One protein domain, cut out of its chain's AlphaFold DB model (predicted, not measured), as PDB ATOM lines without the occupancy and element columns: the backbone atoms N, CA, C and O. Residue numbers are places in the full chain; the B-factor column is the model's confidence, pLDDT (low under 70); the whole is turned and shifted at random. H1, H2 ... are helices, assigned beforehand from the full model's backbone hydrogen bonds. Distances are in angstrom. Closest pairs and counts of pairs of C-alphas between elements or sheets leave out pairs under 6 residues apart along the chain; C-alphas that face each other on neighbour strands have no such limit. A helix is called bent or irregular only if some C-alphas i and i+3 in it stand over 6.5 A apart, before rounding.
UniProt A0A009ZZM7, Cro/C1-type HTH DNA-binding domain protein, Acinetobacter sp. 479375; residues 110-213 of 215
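This is residues 110 to 213 of the 215 residues of the protein "Cro/C1-type HTH DNA-binding domain protein" of Acinetobacter sp. 479375 (UniProt A0A009ZZM7). Helices H1 to H4 join in a ring of steeply crossed contacts; H5 lies loosely beside H3 and H4, and residues 123 to 128 of H1 stick out. The 104 printed residues hold five named helices, H1 to H5 in order, and no named strand: all helix. The whole is compact, radius of gyration of the C-alphas 13.3 A, spanning 38 by 35 by 20 A.

H1, residues 111 to 128, touches H2, residues 134 to 148, with 113 to 121 alone; the closest C-alphas, of Ala 117 and Val 141, are 5.5 A apart. H2 and H3, residues 156 to 172, form a hairpin, a steep tilt of 42 degrees; the closest C-alphas, of Ala 138 and Ile 163, are 5.2 A apart. H4, residues 179 to 195, touches H3 at Cys 162 and Ile 186, closest C-alphas 6.3 A apart. H1 touches H4 with 111 to 119 alone. Every O i to N i+4 pair is within hydrogen-bond range in H1, H2 and H3; 12 of 13 in H4.

H1 starts at C-alpha 111 (349.725, 317.828, 373.061) and is 25.8 A long. H5, residues 197 to 213, 25.3 A, ends at C-alpha 213 (345.501, 338.349, 375.797); it is irregular, C-alphas 198 and 201 being 7.6 A apart, with 9 of 13 such pairs within range.

The printed part has no cut and no long link. Residues 150 to 155 and 192 to 213 have pLDDT under 70.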
ATOM      1  N   ASN A 110     353.526 315.418 372.118       77.56
ATOM      2  CA  ASN A 110     352.141 315.078 371.836       77.56
ATOM      3  C   ASN A 110     351.219 315.854 372.797       77.56
ATOM      4  O   ASN A 110     351.071 315.493 373.968       77.56
ATOM      5  N   THR A 111     350.621 316.939 372.304       77.50
ATOM      6  CA  THR A 111     349.725 317.828 373.061       77.50
ATOM      7  C   THR A 111     348.457 317.132 373.546       77.50
ATOM      8  O   THR A 111     347.925 317.512 374.593       77.50
ATOM      9  N   ASP A 112     348.000 316.097 372.839       78.50
ATOM     10  CA  ASP A 112     346.784 315.353 373.176       78.50
ATOM     11  C   ASP A 112     347.019 314.416 374.362       78.50
ATOM     12  O   ASP A 112     346.194 314.341 375.275       78.50
ATOM     13  N   LEU A 113     348.166 313.731 374.395       83.19
ATOM     14  CA  LEU A 113     348.571 312.925 375.553       83.19
ATOM     15  C   LEU A 113     348.812 313.806 376.784       83.19
ATOM     16  O   LEU A 113     348.450 313.439 377.903       83.19
ATOM     17  N   LEU A 114     349.366 315.003 376.583       84.69
ATOM     18  CA  LEU A 114     349.595 315.951 377.670       84.69
ATOM     19  C   LEU A 114     348.274 316.494 378.234       84.69
ATOM     20  O   LEU A 114     348.111 316.562 379.453       84.69
ATOM     21  N   ALA A 115     347.300 316.814 377.377       84.25
ATOM     22  CA  ALA A 115     345.957 317.197 377.811       84.25
ATOM     23  C   ALA A 115     345.276 316.071 378.608       84.25
ATOM     24  O   ALA A 115     344.717 316.322 379.678       84.25
ATOM     25  N   GLN A 116     345.401 314.820 378.151       83.94
ATOM     26  CA  GLN A 116     344.891 313.651 378.873       83.94
ATOM     27  C   GLN A 116     345.542 313.481 380.253       83.94
ATOM     28  O   GLN A 116     344.857 313.126 381.218       83.94
ATOM     29  N   ALA A 117     346.838 313.777 380.383       86.00
ATOM     30  CA  ALA A 117     347.531 313.756 381.669       86.00
ATOM     31  C   ALA A 117     346.971 314.808 382.644       86.00
ATOM     32  O   ALA A 117     346.705 314.491 383.809       86.00
ATOM     33  N   PHE A 118     346.707 316.031 382.168       86.44
ATOM     34  CA  PHE A 118     346.047 317.071 382.967       86.44
ATOM     35  C   PHE A 118     344.627 316.678 383.380       86.44
ATOM     36  O   PHE A 118     344.290 316.779 384.560       86.44
ATOM     37  N   ASP A 119     343.822 316.164 382.452       87.12
ATOM     38  CA  ASP A 119     342.457 315.722 382.747       87.12
ATOM     39  C   ASP A 119     342.435 314.593 383.783       87.12
ATOM     40  O   ASP A 119     341.570 314.549 384.661       87.12
ATOM     41  N   THR A 120     343.392 313.668 383.694       86.69
ATOM     42  CA  THR A 120     343.529 312.553 384.637       86.69
ATOM     43  C   THR A 120     343.908 313.056 386.027       86.69
ATOM     44  O   THR A 120     343.306 312.633 387.018       86.69
ATOM     45  N   MET A 121     344.840 314.009 386.115       88.12
ATOM     46  CA  MET A 121     345.190 314.673 387.372       88.12
ATOM     47  C   MET A 121     343.987 315.399 387.980       88.12
ATOM     48  O   MET A 121     343.676 315.186 389.153       88.12
ATOM     49  N   ASP A 122     343.287 316.221 387.200       85.19
ATOM     50  CA  ASP A 122     342.152 317.004 387.693       85.19
ATOM     51  C   ASP A 122     341.005 316.097 388.160       85.19
ATOM     52  O   ASP A 122     340.407 316.336 389.215       85.19
ATOM     53  N   LYS A 123     340.744 314.991 387.447       86.25
ATOM     54  CA  LYS A 123     339.801 313.950 387.888       86.25
ATOM     55  C   LYS A 123     340.238 313.318 389.212       86.25
ATOM     56  O   LYS A 123     339.418 313.223 390.124       86.25
ATOM     57  N   ALA A 124     341.505 312.924 389.350       83.38
ATOM     58  CA  ALA A 124     342.025 312.309 390.575       83.38
ATOM     59  C   ALA A 124     341.942 313.259 391.786       83.38
ATOM     60  O   ALA A 124     341.531 312.858 392.880       83.38
ATOM     61  N   LEU A 125     342.264 314.537 391.588       83.44
ATOM     62  CA  LEU A 125     342.157 315.573 392.616       83.44
ATOM     63  C   LEU A 125     340.711 315.834 393.029       83.44
ATOM     64  O   LEU A 125     340.412 315.923 394.222       83.44
ATOM     65  N   LYS A 126     339.796 315.879 392.056       84.81
ATOM     66  CA  LYS A 126     338.367 316.066 392.307       84.81
ATOM     67  C   LYS A 126     337.756 314.891 393.071       84.81
ATOM     68  O   LYS A 126     336.991 315.114 394.002       84.81
ATOM     69  N   VAL A 127     338.119 313.656 392.719       87.69
ATOM     70  CA  VAL A 127     337.645 312.440 393.406       87.69
ATOM     71  C   VAL A 127     338.168 312.367 394.839       87.69
ATOM     72  O   VAL A 127     337.434 311.992 395.747       87.69
ATOM     73  N   THR A 128     339.424 312.752 395.062       82.44
ATOM     74  CA  THR A 128     340.040 312.720 396.398       82.44
ATOM     75  C   THR A 128     339.734 313.955 397.247       82.44
ATOM     76  O   THR A 128     340.106 313.983 398.419       82.44
ATOM     77  N   ASN A 129     339.053 314.958 396.677       82.00
ATOM     78  CA  ASN A 129     338.807 316.273 397.272       82.00
ATOM     79  C   ASN A 129     340.083 316.911 397.851       82.00
ATOM     80  O   ASN A 129     340.099 317.443 398.964       82.00
ATOM     81  N   ARG A 130     341.188 316.797 397.109       78.75
ATOM     82  CA  ARG A 130     342.500 317.328 397.492       78.75
ATOM     83  C   ARG A 130     342.956 318.369 396.487       78.75
ATOM     84  O   ARG A 130     342.571 318.353 395.322       78.75
ATOM     85  N   THR A 131     343.823 319.258 396.944       78.25
ATOM     86  CA  THR A 131     344.562 320.189 396.093       78.25
ATOM     87  C   THR A 131     346.051 319.873 396.189       78.25
ATOM     88  O   THR A 131     346.523 319.313 397.178       78.25
ATOM     89  N   MET A 132     346.797 320.191 395.135       81.88
ATOM     90  CA  MET A 132     348.243 319.975 395.069       81.88
ATOM     91  C   MET A 132     348.961 321.295 394.819       81.88
ATOM     92  O   MET A 132     348.429 322.187 394.154       81.88
ATOM     93  N   THR A 133     350.187 321.401 395.330       85.56
ATOM     94  CA  THR A 133     351.074 322.522 395.007       85.56
ATOM     95  C   THR A 133     351.481 322.452 393.529       85.56
ATOM     96  O   THR A 133     351.564 321.350 392.977       85.56
ATOM     97  N   PRO A 134     351.785 323.585 392.869       80.12
ATOM     98  CA  PRO A 134     352.177 323.586 391.455       80.12
ATOM     99  C   PRO A 134     353.378 322.682 391.146       80.12
ATOM    100  O   PRO A 134     353.439 322.055 390.094       80.12
ATOM    101  N   GLN A 135     354.311 322.545 392.094       82.56
ATOM    102  CA  GLN A 135     355.458 321.647 391.959       82.56
ATOM    103  C   GLN A 135     355.042 320.175 391.941       82.56
ATOM    104  O   GLN A 135     355.535 319.398 391.124       82.56
ATOM    105  N   SER A 136     354.130 319.781 392.830       81.69
ATOM    106  CA  SER A 136     353.615 318.414 392.863       81.69
ATOM    107  C   SER A 136     352.747 318.111 391.640       81.69
ATOM    108  O   SER A 136     352.817 316.998 391.128       81.69
ATOM    109  N   LYS A 137     351.976 319.089 391.141       84.62
ATOM    110  CA  LYS A 137     351.201 318.947 389.899       84.62
ATOM    111  C   LYS A 137     352.101 318.698 388.692       84.62
ATOM    112  O   LYS A 137     351.861 317.757 387.948       84.62
ATOM    113  N   ALA A 138     353.169 319.483 388.542       84.12
ATOM    114  CA  ALA A 138     354.111 319.322 387.438       84.12
ATOM    115  C   ALA A 138     354.731 317.920 387.410       84.12
ATOM    116  O   ALA A 138     354.692 317.251 386.384       84.12
ATOM    117  N   LYS A 139     355.221 317.436 388.559       84.44
ATOM    118  CA  LYS A 139     355.772 316.076 388.684       84.44
ATOM    119  C   LYS A 139     354.759 314.996 388.311       84.44
ATOM    120  O   LYS A 139     355.102 314.036 387.631       84.44
ATOM    121  N   PHE A 140     353.520 315.154 388.766       85.00
ATOM    122  CA  PHE A 140     352.462 314.182 388.525       85.00
ATOM    123  C   PHE A 140     352.074 314.116 387.043       85.00
ATOM    124  O   PHE A 140     351.994 313.029 386.476       85.00
ATOM    125  N   VAL A 141     351.909 315.270 386.393       84.75
ATOM    126  CA  VAL A 141     351.580 315.346 384.962       84.75
ATOM    127  C   VAL A 141     352.699 314.760 384.104       84.75
ATOM    128  O   VAL A 141     352.398 313.967 383.220       84.75
ATOM    129  N   VAL A 142     353.969 315.066 384.402       85.06
ATOM    130  CA  VAL A 142     355.119 314.449 383.712       85.06
ATOM    131  C   VAL A 142     355.104 312.934 383.883       85.06
ATOM    132  O   VAL A 142     355.202 312.219 382.900       85.06
ATOM    133  N   SER A 143     354.867 312.430 385.098       82.69
ATOM    134  CA  SER A 143     354.836 310.979 385.327       82.69
ATOM    135  C   SER A 143     353.723 310.252 384.564       82.69
ATOM    136  O   SER A 143     353.934 309.135 384.104       82.69
ATOM    137  N   ILE A 144     352.545 310.872 384.411       83.12
ATOM    138  CA  ILE A 144     351.463 310.304 383.594       83.12
ATOM    139  C   ILE A 144     351.829 310.395 382.119       83.12
ATOM    140  O   ILE A 144     351.611 309.446 381.377       83.12
ATOM    141  N   TYR A 145     352.388 311.523 381.697       82.25
ATOM    142  CA  TYR A 145     352.784 311.731 380.316       82.25
ATOM    143  C   TYR A 145     353.850 310.728 379.863       82.25
ATOM    144  O   TYR A 145     353.671 310.091 378.833       82.25
ATOM    145  N   ASP A 146     354.890 310.518 380.669       81.31
ATOM    146  CA  ASP A 146     355.942 309.527 380.422       81.31
ATOM    147  C   ASP A 146     355.376 308.098 380.397       81.31
ATOM    148  O   ASP A 146     355.843 307.253 379.645       81.31
ATOM    149  N   ASN A 147     354.341 307.815 381.197       78.50
ATOM    150  CA  ASN A 147     353.668 306.514 381.188       78.50
ATOM    151  C   ASN A 147     352.808 306.302 379.931       78.50
ATOM    152  O   ASN A 147     352.716 305.187 379.433       78.50
ATOM    153  N   LEU A 148     352.179 307.367 379.429       75.69
ATOM    154  CA  LEU A 148     351.357 307.338 378.216       75.69
ATOM    155  C   LEU A 148     352.193 307.379 376.929       75.69
ATOM    156  O   LEU A 148     351.689 307.021 375.867       75.69
ATOM    157  N   ASN A 149     353.432 307.859 377.009       72.56
ATOM    158  CA  ASN A 149     354.303 308.097 375.870       72.56
ATOM    159  C   ASN A 149     355.515 307.151 375.915       72.56
ATOM    160  O   ASN A 149     356.590 307.517 376.379       72.56
ATOM    161  N   GLU A 150     355.325 305.923 375.428       62.59
ATOM    162  CA  GLU A 150     356.309 304.831 375.529       62.59
ATOM    163  C   GLU A 150     357.583 305.032 374.673       62.59
ATOM    164  O   GLU A 150     358.568 304.324 374.874       62.59
ATOM    165  N   GLU A 151     357.601 305.987 373.733       56.62
ATOM    166  CA  GLU A 151     358.618 306.033 372.664       56.62
ATOM    167  C   GLU A 151     359.595 307.221 372.703       56.62
ATOM    168  O   GLU A 151     360.500 307.282 371.869       56.62
ATOM    169  N   THR A 152     359.461 308.187 373.619       55.88
ATOM    170  CA  THR A 152     360.252 309.433 373.523       55.88
ATOM    171  C   THR A 152     361.151 309.691 374.728       55.88
ATOM    172  O   THR A 152     360.688 309.910 375.843       55.88
ATOM    173  N   GLU A 153     362.460 309.749 374.472       55.62
ATOM    174  CA  GLU A 153     363.507 310.132 375.425       55.62
ATOM    175  C   GLU A 153     363.464 311.658 375.666       55.62
ATOM    176  O   GLU A 153     364.281 312.444 375.185       55.62
ATOM    177  N   LEU A 154     362.412 312.104 376.352       62.69
ATOM    178  CA  LEU A 154     362.177 313.504 376.681       62.69
ATOM    179  C   LEU A 154     363.005 313.926 377.892       62.69
ATOM    180  O   LEU A 154     363.162 313.192 378.867       62.69
ATOM    181  N   LYS A 155     363.469 315.181 377.887       67.75
ATOM    182  CA  LYS A 155     364.029 315.811 379.091       67.75
ATOM    183  C   LYS A 155     362.902 316.091 380.090       67.75
ATOM    184  O   LYS A 155     362.347 317.193 380.096       67.75
ATOM    185  N   ALA A 156     362.590 315.104 380.929       70.88
ATOM    186  CA  ALA A 156     361.557 315.177 381.964       70.88
ATOM    187  C   ALA A 156     361.731 316.399 382.884       70.88
ATOM    188  O   ALA A 156     360.756 317.062 383.231       70.88
ATOM    189  N   GLU A 157     362.976 316.771 383.203       72.69
ATOM    190  CA  GLU A 157     363.284 317.962 384.009       72.69
ATOM    191  C   GLU A 157     362.824 319.265 383.339       72.69
ATOM    192  O   GLU A 157     362.221 320.119 383.990       72.69
ATOM    193  N   LEU A 158     363.043 319.402 382.028       73.19
ATOM    194  CA  LEU A 158     362.660 320.594 381.269       73.19
ATOM    195  C   LEU A 158     361.136 320.699 381.153       73.19
ATOM    196  O   LEU A 158     360.568 321.770 381.362       73.19
ATOM    197  N   LEU A 159     360.463 319.576 380.882       79.44
ATOM    198  CA  LEU A 159     359.002 319.513 380.824       79.44
ATOM    199  C   LEU A 159     358.383 319.867 382.184       79.44
ATOM    200  O   LEU A 159     357.432 320.650 382.259       79.44
ATOM    201  N   GLN A 160     358.970 319.358 383.268       81.69
ATOM    202  CA  GLN A 160     358.542 319.662 384.628       81.69
ATOM    203  C   GLN A 160     358.705 321.152 384.962       81.69
ATOM    204  O   GLN A 160     357.800 321.736 385.562       81.69
ATOM    205  N   GLU A 161     359.819 321.785 384.576       77.56
ATOM    206  CA  GLU A 161     360.013 323.232 384.765       77.56
ATOM    207  C   GLU A 161     358.982 324.062 383.982       77.56
ATOM    208  O   GLU A 161     358.437 325.034 384.518       77.56
ATOM    209  N   CYS A 162     358.663 323.660 382.747       78.44
ATOM    210  CA  CYS A 162     357.667 324.338 381.915       78.44
ATOM    211  C   CYS A 162     356.276 324.284 382.563       78.44
ATOM    212  O   CYS A 162     355.637 325.320 382.758       78.44
ATOM    213  N   ILE A 163     355.840 323.090 382.977       84.31
ATOM    214  CA  ILE A 163     354.541 322.899 383.636       84.31
ATOM    215  C   ILE A 163     354.485 323.664 384.962       84.31
ATOM    216  O   ILE A 163     353.484 324.318 385.260       84.31
ATOM    217  N   TYR A 164     355.564 323.626 385.749       84.00
ATOM    218  CA  TYR A 164     355.642 324.352 387.015       84.00
ATOM    219  C   TYR A 164     355.476 325.861 386.819       84.00
ATOM    220  O   TYR A 164     354.703 326.483 387.545       84.00
ATOM    221  N   THR A 165     356.174 326.440 385.841       80.25
ATOM    222  CA  THR A 165     356.147 327.886 385.577       80.25
ATOM    223  C   THR A 165     354.733 328.359 385.248       80.25
ATOM    224  O   THR A 165     354.272 329.361 385.793       80.25
ATOM    225  N   ILE A 166     354.016 327.601 384.417       82.56
ATOM    226  CA  ILE A 166     352.641 327.932 384.031       82.56
ATOM    227  C   ILE A 166     351.690 327.776 385.219       82.56
ATOM    228  O   ILE A 166     350.900 328.675 385.489       82.56
ATOM    229  N   GLU A 167     351.765 326.671 385.966       82.75
ATOM    230  CA  GLU A 167     350.890 326.464 387.128       82.75
ATOM    231  C   GLU A 167     351.151 327.488 388.246       82.75
ATOM    232  O   GLU A 167     350.207 327.893 388.923       82.75
ATOM    233  N   GLN A 168     352.394 327.953 388.426       78.12
ATOM    234  CA  GLN A 168     352.704 329.065 389.333       78.12
ATOM    235  C   GLN A 168     352.125 330.389 388.833       78.12
ATOM    236  O   GLN A 168     351.453 331.071 389.596       78.12
ATOM    237  N   ALA A 169     352.300 330.725 387.553       76.56
ATOM    238  CA  ALA A 169     351.736 331.951 386.990       76.56
ATOM    239  C   ALA A 169     350.199 331.975 387.082       76.56
ATOM    240  O   ALA A 169     349.599 332.997 387.417       76.56
ATOM    241  N   LEU A 170     349.541 330.837 386.850       80.00
ATOM    242  CA  LEU A 170     348.097 330.694 387.049       80.00
ATOM    243  C   LEU A 170     347.697 330.861 388.522       80.00
ATOM    244  O   LEU A 170     346.700 331.525 388.813       80.00
ATOM    245  N   LEU A 171     348.475 330.298 389.452       79.94
ATOM    246  CA  LEU A 171     348.236 330.443 390.888       79.94
ATOM    247  C   LEU A 171     348.369 331.907 391.336       79.94
ATOM    248  O   LEU A 171     347.468 332.426 391.997       79.94
ATOM    249  N   ASP A 172     349.446 332.577 390.925       76.00
ATOM    250  CA  ASP A 172     349.745 333.972 391.265       76.00
ATOM    251  C   ASP A 172     348.688 334.929 390.697       76.00
ATOM    252  O   ASP A 172     348.220 335.842 391.381       76.00
ATOM    253  N   THR A 173     348.240 334.675 389.464       76.44
ATOM    254  CA  THR A 173     347.179 335.459 388.813       76.44
ATOM    255  C   THR A 173     345.766 335.075 389.262       76.44
ATOM    256  O   THR A 173     344.806 335.739 388.866       76.44
ATOM    257  N   ARG A 174     345.614 334.039 390.108       76.69
ATOM    258  CA  ARG A 174     344.330 333.443 390.532       76.69
ATOM    259  C   ARG A 174     343.432 333.053 389.354       76.69
ATOM    260  O   ARG A 174     342.213 333.222 389.408       76.69
ATOM    261  N   ARG A 175     344.038 332.548 388.282       74.56
ATOM    262  CA  ARG A 175     343.357 332.126 387.053       74.56
ATOM    263  C   ARG A 175     343.388 330.612 386.908       74.56
ATOM    264  O   ARG A 175     344.208 329.911 387.494       74.56
ATOM    265  N   THR A 176     342.478 330.108 386.089       76.31
ATOM    266  CA  THR A 176     342.402 328.697 385.704       76.31
ATOM    267  C   THR A 176     342.335 328.607 384.190       76.31
ATOM    268  O   THR A 176     341.706 329.449 383.558       76.31
ATOM    269  N   MET A 177     342.961 327.586 383.616       78.06
ATOM    270  CA  MET A 177     343.035 327.363 382.169       78.06
ATOM    271  C   MET A 177     342.568 325.938 381.855       78.06
ATOM    272  O   MET A 177     342.699 325.063 382.714       78.06
ATOM    273  N   SER A 178     342.003 325.698 380.666       81.56
ATOM    274  CA  SER A 178     341.626 324.345 380.236       81.56
ATOM    275  C   SER A 178     342.864 323.474 379.998       81.56
ATOM    276  O   SER A 178     343.950 323.985 379.726       81.56
ATOM    277  N   SER A 179     342.709 322.153 380.093       77.12
ATOM    278  CA  SER A 179     343.784 321.183 379.840       77.12
ATOM    279  C   SER A 179     344.358 321.284 378.424       77.12
ATOM    280  O   SER A 179     345.570 321.169 378.260       77.12
ATOM    281  N   THR A 180     343.517 321.591 377.435       76.75
ATOM    282  CA  THR A 180     343.908 321.819 376.034       76.75
ATOM    283  C   THR A 180     344.757 323.076 375.851       76.75
ATOM    284  O   THR A 180     345.855 323.014 375.311       76.75
ATOM    285  N   ALA A 181     344.310 324.219 376.376       73.81
ATOM    286  CA  ALA A 181     345.067 325.465 376.278       73.81
ATOM    287  C   ALA A 181     346.382 325.393 377.078       73.81
ATOM    288  O   ALA A 181     347.402 325.943 376.664       73.81
ATOM    289  N   LYS A 182     346.386 324.664 378.206       81.56
ATOM    290  CA  LYS A 182     347.611 324.361 378.960       81.56
ATOM    291  C   LYS A 182     348.598 323.557 378.122       81.56
ATOM    292  O   LYS A 182     349.769 323.925 378.095       81.56
ATOM    293  N   SER A 183     348.162 322.475 377.476       80.44
ATOM    294  CA  SER A 183     349.069 321.596 376.732       80.44
ATOM    295  C   SER A 183     349.656 322.271 375.493       80.44
ATOM    296  O   SER A 183     350.850 322.120 375.240       80.44
ATOM    297  N   GLU A 184     348.868 323.079 374.781       76.69
ATOM    298  CA  GLU A 184     349.343 323.902 373.662       76.69
ATOM    299  C   GLU A 184     350.408 324.906 374.113       76.69
ATOM    300  O   GLU A 184     351.488 324.978 373.525       76.69
ATOM    301  N   LEU A 185     350.145 325.628 375.208       77.44
ATOM    302  CA  LEU A 185     351.109 326.572 375.766       77.44
ATOM    303  C   LEU A 185     352.389 325.855 376.213       77.44
ATOM    304  O   LEU A 185     353.481 326.316 375.905       77.44
ATOM    305  N   ILE A 186     352.278 324.713 376.897       82.00
ATOM    306  CA  ILE A 186     353.443 323.925 377.326       82.00
ATOM    307  C   ILE A 186     354.264 323.461 376.126       82.00
ATOM    308  O   ILE A 186     355.485 323.529 376.199       82.00
ATOM    309  N   SER A 187     353.622 323.036 375.037       78.50
ATOM    310  CA  SER A 187     354.310 322.598 373.819       78.50
ATOM    311  C   SER A 187     355.131 323.727 373.195       78.50
ATOM    312  O   SER A 187     356.339 323.594 373.014       78.50
ATOM    313  N   ILE A 188     354.511 324.898 373.007       73.44
ATOM    314  CA  ILE A 188     355.188 326.100 372.495       73.44
ATOM    315  C   ILE A 188     356.377 326.467 373.388       73.44
ATOM    316  O   ILE A 188     357.466 326.780 372.910       73.44
ATOM    317  N   ILE A 189     356.174 326.430 374.704       71.94
ATOM    318  CA  ILE A 189     357.200 326.774 375.684       71.94
ATOM    319  C   ILE A 189     358.346 325.753 375.661       71.94
ATOM    320  O   ILE A 189     359.510 326.149 375.662       71.94
ATOM    321  N   TYR A 190     358.042 324.461 375.592       76.19
ATOM    322  CA  TYR A 190     359.031 323.390 375.534       76.19
ATOM    323  C   TYR A 190     359.897 323.477 374.275       76.19
ATOM    324  O   TYR A 190     361.124 323.415 374.377       76.19
ATOM    325  N   ASP A 191     359.283 323.717 373.114       71.44
ATOM    326  CA  ASP A 191     359.985 323.914 371.841       71.44
ATOM    327  C   ASP A 191     360.921 325.131 371.894       71.44
ATOM    328  O   ASP A 191     362.060 325.081 371.420       71.44
ATOM    329  N   LEU A 192     360.478 326.218 372.534       65.75
ATOM    330  CA  LEU A 192     361.302 327.408 372.760       65.75
ATOM    331  C   LEU A 192     362.488 327.119 373.699       65.75
ATOM    332  O   LEU A 192     363.613 327.542 373.418       65.75
ATOM    333  N   TYR A 193     362.267 326.380 374.791       62.88
ATOM    334  CA  TYR A 193     363.312 326.039 375.766       62.88
ATOM    335  C   TYR A 193     364.313 325.000 375.254       62.88
ATOM    336  O   TYR A 193     365.484 325.053 375.638       62.88
ATOM    337  N   TYR A 194     363.901 324.097 374.360       63.09
ATOM    338  CA  TYR A 194     364.811 323.158 373.700       63.09
ATOM    339  C   TYR A 194     365.894 323.894 372.885       63.09
ATOM    340  O   TYR A 194     366.997 323.376 372.697       63.09
ATOM    341  N   GLY A 195     365.612 325.133 372.456       56.50
ATOM    342  CA  GLY A 195     366.509 325.964 371.660       56.50
ATOM    343  C   GLY A 195     367.526 326.814 372.431       56.50
ATOM    344  O   GLY A 195     368.609 327.046 371.890       56.50
ATOM    345  N   ASN A 196     367.231 327.324 373.641       53.81
ATOM    346  CA  ASN A 196     368.155 328.239 374.338       53.81
ATOM    347  C   ASN A 196     367.807 328.508 375.826       53.81
ATOM    348  O   ASN A 196     366.718 328.971 376.157       53.81
ATOM    349  N   ALA A 197     368.785 328.329 376.722       48.16
ATOM    350  CA  ALA A 197     368.671 328.532 378.175       48.16
ATOM    351  C   ALA A 197     368.588 330.010 378.630       48.16
ATOM    352  O   ALA A 197     368.257 330.282 379.784       48.16
ATOM    353  N   ALA A 198     368.866 330.981 377.751       48.09
ATOM    354  CA  ALA A 198     368.903 332.412 378.088       48.09
ATOM    355  C   ALA A 198     367.519 333.098 378.191       48.09
ATOM    356  O   ALA A 198     367.443 334.274 378.544       48.09
ATOM    357  N   TYR A 199     366.423 332.394 377.893       54.03
ATOM    358  CA  TYR A 199     365.088 332.996 377.748       54.03
ATOM    359  C   TYR A 199     364.248 333.052 379.032       54.03
ATOM    360  O   TYR A 199     363.201 333.691 379.031       54.03
ATOM    361  N   LYS A 200     364.717 332.473 380.145       52.16
ATOM    362  CA  LYS A 200     363.957 332.330 381.406       52.16
ATOM    363  C   LYS A 200     363.396 333.654 381.963       52.16
ATOM    364  O   LYS A 200     362.269 333.683 382.447       52.16
ATOM    365  N   GLU A 201     364.142 334.753 381.838       50.12
ATOM    366  CA  GLU A 201     363.747 336.081 382.347       50.12
ATOM    367  C   GLU A 201     362.817 336.845 381.394       50.12
ATOM    368  O   GLU A 201     361.845 337.456 381.833       50.12
ATOM    369  N   ALA A 202     363.055 336.761 380.080       47.84
ATOM    370  CA  ALA A 202     362.173 337.366 379.077       47.84
ATOM    371  C   ALA A 202     360.775 336.720 379.083       47.84
ATOM    372  O   ALA A 202     359.785 337.344 378.704       47.84
ATOM    373  N   MET A 203     360.697 335.474 379.555       53.28
ATOM    374  CA  MET A 203     359.508 334.644 379.460       53.28
ATOM    375  C   MET A 203     358.462 334.898 380.545       53.28
ATOM    376  O   MET A 203     357.280 334.738 380.261       53.28
ATOM    377  N   LYS A 204     358.845 335.350 381.752       57.28
ATOM    378  CA  LYS A 204     357.858 335.831 382.742       57.28
ATOM    379  C   LYS A 204     357.037 336.980 382.162       57.28
ATOM    380  O   LYS A 204     355.817 336.982 382.267       57.28
ATOM    381  N   THR A 205     357.710 337.903 381.478       58.00
ATOM    382  CA  THR A 205     357.067 339.067 380.866       58.00
ATOM    383  C   THR A 205     356.139 338.671 379.718       58.00
ATOM    384  O   THR A 205     355.002 339.126 379.681       58.00
ATOM    385  N   THR A 206     356.565 337.774 378.822       55.69
ATOM    386  CA  THR A 206     355.701 337.317 377.718       55.69
ATOM    387  C   THR A 206     354.564 336.406 378.188       55.69
ATOM    388  O   THR A 206     353.498 336.398 377.579       55.69
ATOM    389  N   LEU A 207     354.759 335.644 379.271       60.62
ATOM    390  CA  LEU A 207     353.714 334.814 379.879       60.62
ATOM    391  C   LEU A 207     352.624 335.683 380.517       60.62
ATOM    392  O   LEU A 207     351.441 335.417 380.310       60.62
ATOM    393  N   ASP A 208     353.012 336.751 381.220       60.00
ATOM    394  CA  ASP A 208     352.073 337.737 381.761       60.00
ATOM    395  C   ASP A 208     351.265 338.419 380.643       60.00
ATOM    396  O   ASP A 208     350.069 338.667 380.808       60.00
ATOM    397  N   GLU A 209     351.882 338.689 379.489       60.31
ATOM    398  CA  GLU A 209     351.209 339.263 378.316       60.31
ATOM    399  C   GLU A 209     350.248 338.273 377.641       60.31
ATOM    400  O   GLU A 209     349.104 338.634 377.350       60.31
ATOM    401  N   LEU A 210     350.657 337.015 377.457       52.16
ATOM    402  CA  LEU A 210     349.822 335.975 376.845       52.16
ATOM    403  C   LEU A 210     348.600 335.648 377.702       52.16
ATOM    404  O   LEU A 210     347.482 335.665 377.185       52.16
ATOM    405  N   ILE A 211     348.781 335.472 379.017       60.53
ATOM    406  CA  ILE A 211     347.674 335.262 379.966       60.53
ATOM    407  C   ILE A 211     346.674 336.426 379.910       60.53
ATOM    408  O   ILE A 211     345.472 336.222 380.091       60.53
ATOM    409  N   ARG A 212     347.149 337.653 379.658       59.03
ATOM    410  CA  ARG A 212     346.306 338.848 379.539       59.03
ATOM    411  C   ARG A 212     345.535 338.906 378.220       59.03
ATOM    412  O   ARG A 212     344.438 339.453 378.217       59.03
ATOM    413  N   SER A 213     346.099 338.362 377.141       47.03
ATOM    414  CA  SER A 213     345.501 338.349 375.797       47.03
ATOM    415  C   SER A 213     344.472 337.239 375.565       47.03
ATOM    416  O   SER A 213     343.614 337.385 374.705       47.03
TER     417      SER A 213